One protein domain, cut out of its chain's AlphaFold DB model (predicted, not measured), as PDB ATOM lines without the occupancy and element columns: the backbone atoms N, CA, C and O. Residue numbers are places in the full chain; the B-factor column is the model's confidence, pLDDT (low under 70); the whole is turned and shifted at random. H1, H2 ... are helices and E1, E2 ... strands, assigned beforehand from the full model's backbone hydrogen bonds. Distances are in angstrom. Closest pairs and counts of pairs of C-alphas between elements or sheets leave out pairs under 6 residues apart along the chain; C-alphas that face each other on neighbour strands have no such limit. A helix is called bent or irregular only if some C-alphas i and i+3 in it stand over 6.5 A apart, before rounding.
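AT A GLANCE: This is residues 345 to 404 of the 796 residues of the protein "Alpha-amylase" of Mycoplasma hyorhinis (strain HUB-1) (UniProt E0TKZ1). Little regular structure is here: long loops reach to opposite ends around Lys 368 and Leu 389, and the short strand E1 ties in residues 362 to 363 and 373 to 374, both antiparallel to it. The 60 printed residues hold H1, H2 and E1 in that order, mostly helix, with 15 residues in named elements. The whole is compact, radius of gyration of the C-alphas 12.0 A, spanning 34 by 24 by 16 A.

IN THESE COORDINATES: Find C-alpha 345 at (-30.172, -12.808, -34.089); H1 runs from there to 350, 8.8 A. H2, residues 376 to 381, spans 10.5 A and is irregular: C-alphas 377 and 380 are 7.2 A apart. E1, residues 401 to 403, ends at (-43.743, -6.452, -32.975), 7.2 A long.

HOW THE PARTS SIT: H1 is apart from H2 and E1. Look at Asp 376 and Lys 401, the closest C-alphas of H2 and E1, 7.4 A apart. E1 pairs with no named strand. In H1 every O i to N i+4 pair is within hydrogen-bond range; in H2 0 of 2, and 1 of 3 O i to N i+3 pairs.

THE WHOLE: The C-alphas farthest apart, Lys 368 and Leu 389, are 33.9 A apart. The printed part has no cut, and both links are long. Residues 380 to 396 have pLDDT under 70.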
ATOM      1  N   TRP A 345     -29.126 -12.626 -33.078       96.25
ATOM      2  CA  TRP A 345     -30.172 -12.808 -34.089       96.25
ATOM      3  C   TRP A 345     -30.843 -11.487 -34.498       96.25
ATOM      4  O   TRP A 345     -30.969 -11.221 -35.693       96.25
ATOM      5  N   PHE A 346     -31.259 -10.639 -33.550       93.62
ATOM      6  CA  PHE A 346     -31.940  -9.385 -33.886       93.62
ATOM      7  C   PHE A 346     -31.002  -8.404 -34.594       93.62
ATOM      8  O   PHE A 346     -31.392  -7.743 -35.550       93.62
ATOM      9  N   GLN A 347     -29.729  -8.381 -34.206       88.44
ATOM     10  CA  GLN A 347     -28.716  -7.534 -34.835       88.44
ATOM     11  C   GLN A 347     -28.414  -7.971 -36.277       88.44
ATOM     12  O   GLN A 347     -28.306  -7.126 -37.170       88.44
ATOM     13  N   LYS A 348     -28.409  -9.282 -36.568       89.62
ATOM     14  CA  LYS A 348     -28.414  -9.789 -37.955       89.62
ATOM     15  C   LYS A 348     -29.701  -9.424 -38.709       89.62
ATOM     16  O   LYS A 348     -29.633  -9.092 -39.892       89.62
ATOM     17  N   ALA A 349     -30.856  -9.447 -38.044       92.25
ATOM     18  CA  ALA A 349     -32.136  -9.074 -38.644       92.25
ATOM     19  C   ALA A 349     -32.190  -7.579 -39.027       92.25
ATOM     20  O   ALA A 349     -32.594  -7.248 -40.145       92.25
ATOM     21  N   LEU A 350     -31.708  -6.684 -38.156       87.00
ATOM     22  CA  LEU A 350     -31.519  -5.257 -38.450       87.00
ATOM     23  C   LEU A 350     -30.525  -5.039 -39.600       87.00
ATOM     24  O   LEU A 350     -30.787  -4.229 -40.483       87.00
ATOM     25  N   ALA A 351     -29.438  -5.819 -39.649       85.19
ATOM     26  CA  ALA A 351     -28.451  -5.793 -40.734       85.19
ATOM     27  C   ALA A 351     -28.957  -6.339 -42.092       85.19
ATOM     28  O   ALA A 351     -28.192  -6.381 -43.055       85.19
ATOM     29  N   GLY A 352     -30.226  -6.752 -42.196       87.62
ATOM     30  CA  GLY A 352     -30.859  -7.161 -43.455       87.62
ATOM     31  C   GLY A 352     -30.936  -8.673 -43.708       87.62
ATOM     32  O   GLY A 352     -31.514  -9.077 -44.722       87.62
ATOM     33  N   ASP A 353     -30.390  -9.511 -42.820       92.25
ATOM     34  CA  ASP A 353     -30.281 -10.960 -43.036       92.25
ATOM     35  C   ASP A 353     -31.662 -11.643 -43.066       92.25
ATOM     36  O   ASP A 353     -32.408 -11.665 -42.084       92.25
ATOM     37  N   LYS A 354     -31.997 -12.251 -44.210       95.06
ATOM     38  CA  LYS A 354     -33.307 -12.864 -44.471       95.06
ATOM     39  C   LYS A 354     -33.554 -14.193 -43.748       95.06
ATOM     40  O   LYS A 354     -34.696 -14.661 -43.780       95.06
ATOM     41  N   LYS A 355     -32.557 -14.788 -43.077       96.69
ATOM     42  CA  LYS A 355     -32.793 -15.850 -42.086       96.69
ATOM     43  C   LYS A 355     -33.305 -15.227 -40.791       96.69
ATOM     44  O   LYS A 355     -34.424 -15.518 -40.373       96.69
ATOM     45  N   TYR A 356     -32.535 -14.320 -40.191       96.69
ATOM     46  CA  TYR A 356     -32.861 -13.783 -38.867       96.69
ATOM     47  C   TYR A 356     -34.027 -12.783 -38.884       96.69
ATOM     48  O   TYR A 356     -34.773 -12.723 -37.915       96.69
ATOM     49  N   GLN A 357     -34.322 -12.111 -40.005       96.44
ATOM     50  CA  GLN A 357     -35.586 -11.366 -40.154       96.44
ATOM     51  C   GLN A 357     -36.837 -12.254 -40.016       96.44
ATOM     52  O   GLN A 357     -37.895 -11.745 -39.665       96.44
ATOM     53  N   LYS A 358     -36.734 -13.577 -40.229       97.69
ATOM     54  CA  LYS A 358     -37.827 -14.540 -39.981       97.69
ATOM     55  C   LYS A 358     -37.860 -15.069 -38.543       97.69
ATOM     56  O   LYS A 358     -38.807 -15.775 -38.192       97.69
ATOM     57  N   TYR A 359     -36.842 -14.791 -37.724       98.56
ATOM     58  CA  TYR A 359     -36.829 -15.151 -36.299       98.56
ATOM     59  C   TYR A 359     -37.724 -14.216 -35.468       98.56
ATOM     60  O   TYR A 359     -38.045 -14.550 -34.334       98.56
ATOM     61  N   TYR A 360     -38.177 -13.094 -36.038       98.12
ATOM     62  CA  TYR A 360     -39.005 -12.072 -35.391       98.12
ATOM     63  C   TYR A 360     -40.182 -11.676 -36.293       98.12
ATOM     64  O   TYR A 360     -40.177 -11.951 -37.493       98.12
ATOM     65  N   TYR A 361     -41.188 -11.001 -35.735       97.31
ATOM     66  CA  TYR A 361     -42.311 -10.456 -36.510       97.31
ATOM     67  C   TYR A 361     -41.976  -9.060 -37.071       97.31
ATOM     68  O   TYR A 361     -42.454  -8.048 -36.559       97.31
ATOM     69  N   MET A 362     -41.119  -8.999 -38.098       96.00
ATOM     70  CA  MET A 362     -40.726  -7.747 -38.773       96.00
ATOM     71  C   MET A 362     -41.604  -7.435 -39.996       96.00
ATOM     72  O   MET A 362     -42.002  -8.345 -40.723       96.00
ATOM     73  N   TYR A 363     -41.874  -6.152 -40.255       95.56
ATOM     74  CA  TYR A 363     -42.746  -5.695 -41.343       95.56
ATOM     75  C   TYR A 363     -42.333  -4.341 -41.938       95.56
ATOM     76  O   TYR A 363     -41.671  -3.524 -41.299       95.56
ATOM     77  N   GLU A 364     -42.729  -4.101 -43.189       94.62
ATOM     78  CA  GLU A 364     -42.535  -2.819 -43.876       94.62
ATOM     79  C   GLU A 364     -43.547  -1.770 -43.365       94.62
ATOM     80  O   GLU A 364     -44.718  -2.115 -43.180       94.62
ATOM     81  N   PRO A 365     -43.162  -0.496 -43.153       92.81
ATOM     82  CA  PRO A 365     -44.096   0.544 -42.726       92.81
ATOM     83  C   PRO A 365     -45.147   0.862 -43.799       92.81
ATOM     84  O   PRO A 365     -44.808   1.204 -44.929       92.81
ATOM     85  N   ASP A 366     -46.423   0.848 -43.415       93.50
ATOM     86  CA  ASP A 366     -47.572   1.190 -44.270       93.50
ATOM     87  C   ASP A 366     -48.137   2.603 -43.997       93.50
ATOM     88  O   ASP A 366     -49.243   2.939 -44.419       93.50
ATOM     89  N   GLY A 367     -47.399   3.415 -43.234       90.12
ATOM     90  CA  GLY A 367     -47.819   4.735 -42.760       90.12
ATOM     91  C   GLY A 367     -48.672   4.728 -41.484       90.12
ATOM     92  O   GLY A 367     -48.894   5.798 -40.919       90.12
ATOM     93  N   LYS A 368     -49.117   3.567 -40.985       91.56
ATOM     94  CA  LYS A 368     -49.855   3.462 -39.715       91.56
ATOM     95  C   LYS A 368     -48.910   3.238 -38.532       91.56
ATOM     96  O   LYS A 368     -47.722   2.955 -38.700       91.56
ATOM     97  N   HIS A 369     -49.453   3.369 -37.325       90.81
ATOM     98  CA  HIS A 369     -48.827   2.969 -36.067       90.81
ATOM     99  C   HIS A 369     -49.730   1.939 -35.380       90.81
ATOM    100  O   HIS A 369     -50.951   2.114 -35.351       90.81
ATOM    101  N   TYR A 370     -49.128   0.880 -34.846       94.44
ATOM    102  CA  TYR A 370     -49.820  -0.224 -34.183       94.44
ATOM    103  C   TYR A 370     -49.436  -0.302 -32.696       94.44
ATOM    104  O   TYR A 370     -48.345   0.109 -32.307       94.44
ATOM    105  N   GLU A 371     -50.318  -0.850 -31.853       93.31
ATOM    106  CA  GLU A 371     -49.957  -1.165 -30.462       93.31
ATOM    107  C   GLU A 371     -48.825  -2.212 -30.451       93.31
ATOM    108  O   GLU A 371     -48.747  -3.047 -31.354       93.31
ATOM    109  N   SER A 372     -47.931  -2.165 -29.455       94.44
ATOM    110  CA  SER A 372     -46.761  -3.060 -29.370       94.44
ATOM    111  C   SER A 372     -45.879  -3.054 -30.631       94.44
ATOM    112  O   SER A 372     -45.427  -4.096 -31.105       94.44
ATOM    113  N   GLU A 373     -45.664  -1.872 -31.210       94.62
ATOM    114  CA  GLU A 373     -44.788  -1.645 -32.360       94.62
ATOM    115  C   GLU A 373     -43.406  -1.140 -31.924       94.62
ATOM    116  O   GLU A 373     -43.274  -0.047 -31.371       94.62
ATOM    117  N   GLY A 374     -42.370  -1.913 -32.242       92.94
ATOM    118  CA  GLY A 374     -40.978  -1.501 -32.161       92.94
ATOM    119  C   GLY A 374     -40.500  -0.780 -33.425       92.94
ATOM    120  O   GLY A 374     -40.940  -1.066 -34.543       92.94
ATOM    121  N   GLN A 375     -39.589   0.176 -33.231       89.12
ATOM    122  CA  GLN A 375     -38.992   1.012 -34.274       89.12
ATOM    123  C   GLN A 375     -37.507   1.258 -33.969       89.12
ATOM    124  O   GLN A 375     -37.113   1.325 -32.807       89.12
ATOM    125  N   ASP A 376     -36.688   1.483 -35.000       80.50
ATOM    126  CA  ASP A 376     -35.221   1.620 -34.888       80.50
ATOM    127  C   ASP A 376     -34.739   2.972 -34.303       80.50
ATOM    128  O   ASP A 376     -33.550   3.289 -34.287       80.50
ATOM    129  N   ASN A 377     -35.662   3.781 -33.770       76.81
ATOM    130  CA  ASN A 377     -35.359   5.022 -33.047       76.81
ATOM    131  C   ASN A 377     -34.769   4.776 -31.643       76.81
ATOM    132  O   ASN A 377     -34.176   5.684 -31.060       76.81
ATOM    133  N   ILE A 378     -34.855   3.548 -31.119       74.88
ATOM    134  CA  ILE A 378     -34.261   3.173 -29.828       74.88
ATOM    135  C   ILE A 378     -32.734   3.026 -29.836       74.88
ATOM    136  O   ILE A 378     -32.158   2.776 -28.780       74.88
ATOM    137  N   ARG A 379     -32.055   3.237 -30.970       73.44
ATOM    138  CA  ARG A 379     -30.582   3.177 -31.080       73.44
ATOM    139  C   ARG A 379     -29.825   4.044 -30.073       73.44
ATOM    140  O   ARG A 379     -28.712   3.704 -29.698       73.44
ATOM    141  N   GLN A 380     -30.433   5.126 -29.593       67.75
ATOM    142  CA  GLN A 380     -29.869   5.974 -28.534       67.75
ATOM    143  C   GLN A 380     -29.812   5.305 -27.145       67.75
ATOM    144  O   GLN A 380     -29.083   5.778 -26.279       67.75
ATOM    145  N   TYR A 381     -30.572   4.227 -26.926       68.56
ATOM    146  CA  TYR A 381     -30.573   3.435 -25.690       68.56
ATOM    147  C   TYR A 381     -29.670   2.198 -25.772       68.56
ATOM    148  O   TYR A 381     -29.552   1.479 -24.780       68.56
ATOM    149  N   PHE A 382     -29.059   1.939 -26.936       69.12
ATOM    150  CA  PHE A 382     -28.182   0.790 -27.128       69.12
ATOM    151  C   PHE A 382     -26.968   0.902 -26.207       69.12
ATOM    152  O   PHE A 382     -26.316   1.952 -26.153       69.12
ATOM    153  N   LYS A 383     -26.594  -0.190 -25.537       64.56
ATOM    154  CA  LYS A 383     -25.210  -0.308 -25.086       64.56
ATOM    155  C   LYS A 383     -24.359  -0.532 -26.323       64.56
ATOM    156  O   LYS A 383     -24.775  -1.147 -27.301       64.56
ATOM    157  N   SER A 384     -23.135  -0.007 -26.306       60.12
ATOM    158  CA  SER A 384     -22.242  -0.100 -27.466       60.12
ATOM    159  C   SER A 384     -21.586  -1.481 -27.568       60.12
ATOM    160  O   SER A 384     -20.370  -1.601 -27.711       60.12
ATOM    161  N   VAL A 385     -22.401  -2.534 -27.452       64.06
ATOM    162  CA  VAL A 385     -21.989  -3.920 -27.648       64.06
ATOM    163  C   VAL A 385     -21.476  -4.089 -29.079       64.06
ATOM    164  O   VAL A 385     -20.426  -4.679 -29.266       64.06
ATOM    165  N   TYR A 386     -22.064  -3.435 -30.083       56.72
ATOM    166  CA  TYR A 386     -21.367  -3.211 -31.354       56.72
ATOM    167  C   TYR A 386     -20.534  -1.915 -31.252       56.72
ATOM    168  O   TYR A 386     -21.049  -0.857 -30.892       56.72
ATOM    169  N   ASN A 387     -19.223  -2.078 -31.472       54.09
ATOM    170  CA  ASN A 387     -18.092  -1.135 -31.416       54.09
ATOM    171  C   ASN A 387     -18.376   0.358 -31.064       54.09
ATOM    172  O   ASN A 387     -19.041   1.050 -31.838       54.09
ATOM    173  N   PRO A 388     -17.824   0.914 -29.963       53.53
ATOM    174  CA  PRO A 388     -18.032   2.318 -29.599       53.53
ATOM    175  C   PRO A 388     -17.301   3.328 -30.499       53.53
ATOM    176  O   PRO A 388     -16.285   3.027 -31.119       53.53
ATOM    177  N   LEU A 389     -17.787   4.577 -30.442       43.25
ATOM    178  CA  LEU A 389     -17.227   5.830 -30.992       43.25
ATOM    179  C   LEU A 389     -17.576   6.239 -32.440       43.25
ATOM    180  O   LEU A 389     -17.398   7.418 -32.739       43.25
ATOM    181  N   ASP A 390     -18.140   5.389 -33.308       49.12
ATOM    182  CA  ASP A 390     -18.669   5.852 -34.612       49.12
ATOM    183  C   ASP A 390     -20.069   5.291 -34.942       49.12
ATOM    184  O   ASP A 390     -20.195   4.125 -35.328       49.12
ATOM    185  N   PRO A 391     -21.134   6.121 -34.886       48.09
ATOM    186  CA  PRO A 391     -22.482   5.732 -35.297       48.09
ATOM    187  C   PRO A 391     -22.592   5.169 -36.723       48.09
ATOM    188  O   PRO A 391     -23.553   4.448 -36.993       48.09
ATOM    189  N   LYS A 392     -21.631   5.456 -37.616       46.38
ATOM    190  CA  LYS A 392     -21.575   4.932 -38.994       46.38
ATOM    191  C   LYS A 392     -21.192   3.449 -39.077       46.38
ATOM    192  O   LYS A 392     -21.370   2.858 -40.136       46.38
ATOM    193  N   GLN A 393     -20.651   2.862 -38.004       49.78
ATOM    194  CA  GLN A 393     -20.279   1.439 -37.951       49.78
ATOM    195  C   GLN A 393     -21.407   0.534 -37.438       49.78
ATOM    196  O   GLN A 393     -21.318  -0.687 -37.569       49.78
ATOM    197  N   ASN A 394     -22.488   1.106 -36.898       54.97
ATOM    198  CA  ASN A 394     -23.706   0.339 -36.643       54.97
ATOM    199  C   ASN A 394     -24.284  -0.191 -37.971       54.97
ATOM    200  O   ASN A 394     -24.210   0.518 -38.979       54.97
ATOM    201  N   PRO A 395     -24.941  -1.370 -37.987       55.91
ATOM    202  CA  PRO A 395     -25.693  -1.827 -39.155       55.91
ATOM    203  C   PRO A 395     -26.660  -0.740 -39.630       55.91
ATOM    204  O   PRO A 395     -27.274  -0.078 -38.792       55.91
ATOM    205  N   THR A 396     -26.808  -0.538 -40.942       65.19
ATOM    206  CA  THR A 396     -27.666   0.522 -41.506       65.19
ATOM    207  C   THR A 396     -29.052   0.535 -40.837       65.19
ATOM    208  O   THR A 396     -29.604  -0.545 -40.624       65.19
ATOM    209  N   PRO A 397     -29.620   1.708 -40.480       71.00
ATOM    210  CA  PRO A 397     -30.958   1.795 -39.900       71.00
ATOM    211  C   PRO A 397     -31.979   0.988 -40.698       71.00
ATOM    212  O   PRO A 397     -32.153   1.195 -41.902       71.00
ATOM    213  N   SER A 398     -32.638   0.049 -40.025       76.38
ATOM    214  CA  SER A 398     -33.639  -0.789 -40.658       76.38
ATOM    215  C   SER A 398     -34.895   0.038 -40.869       76.38
ATOM    216  O   SER A 398     -35.463   0.590 -39.928       76.38
ATOM    217  N   ARG A 399     -35.365   0.097 -42.117       85.81
ATOM    218  CA  ARG A 399     -36.675   0.683 -42.426       85.81
ATOM    219  C   ARG A 399     -37.837  -0.168 -41.903       85.81
ATOM    220  O   ARG A 399     -38.965   0.309 -41.906       85.81
ATOM    221  N   LEU A 400     -37.577  -1.417 -41.502       92.06
ATOM    222  CA  LEU A 400     -38.591  -2.323 -40.975       92.06
ATOM    223  C   LEU A 400     -39.001  -1.921 -39.558       92.06
ATOM    224  O   LEU A 400     -38.164  -1.611 -38.710       92.06
ATOM    225  N   LYS A 401     -40.298  -2.034 -39.297       95.06
ATOM    226  CA  LYS A 401     -40.880  -2.092 -37.956       95.06
ATOM    227  C   LYS A 401     -40.915  -3.542 -37.476       95.06
ATOM    228  O   LYS A 401     -40.701  -4.471 -38.259       95.06
ATOM    229  N   TRP A 402     -41.196  -3.749 -36.197       96.19
ATOM    230  CA  TRP A 402     -41.380  -5.086 -35.632       96.19
ATOM    231  C   TRP A 402     -42.427  -5.098 -34.526       96.19
ATOM    232  O   TRP A 402     -42.767  -4.056 -33.971       96.19
ATOM    233  N   VAL A 403     -42.939  -6.279 -34.191       97.25
ATOM    234  CA  VAL A 403     -43.743  -6.452 -32.975       97.25
ATOM    235  C   VAL A 403     -42.820  -6.550 -31.764       97.25
ATOM    236  O   VAL A 403     -41.823  -7.270 -31.790       97.25
ATOM    237  N   ALA A 404     -43.156  -5.811 -30.713       95.94
ATOM    238  CA  ALA A 404     -42.471  -5.814 -29.430       95.94
ATOM    239  C   ALA A 404     -43.516  -5.590 -28.328       95.94
ATOM    240  O   ALA A 404     -44.023  -4.479 -28.151       95.94
TER     241      ALA A 404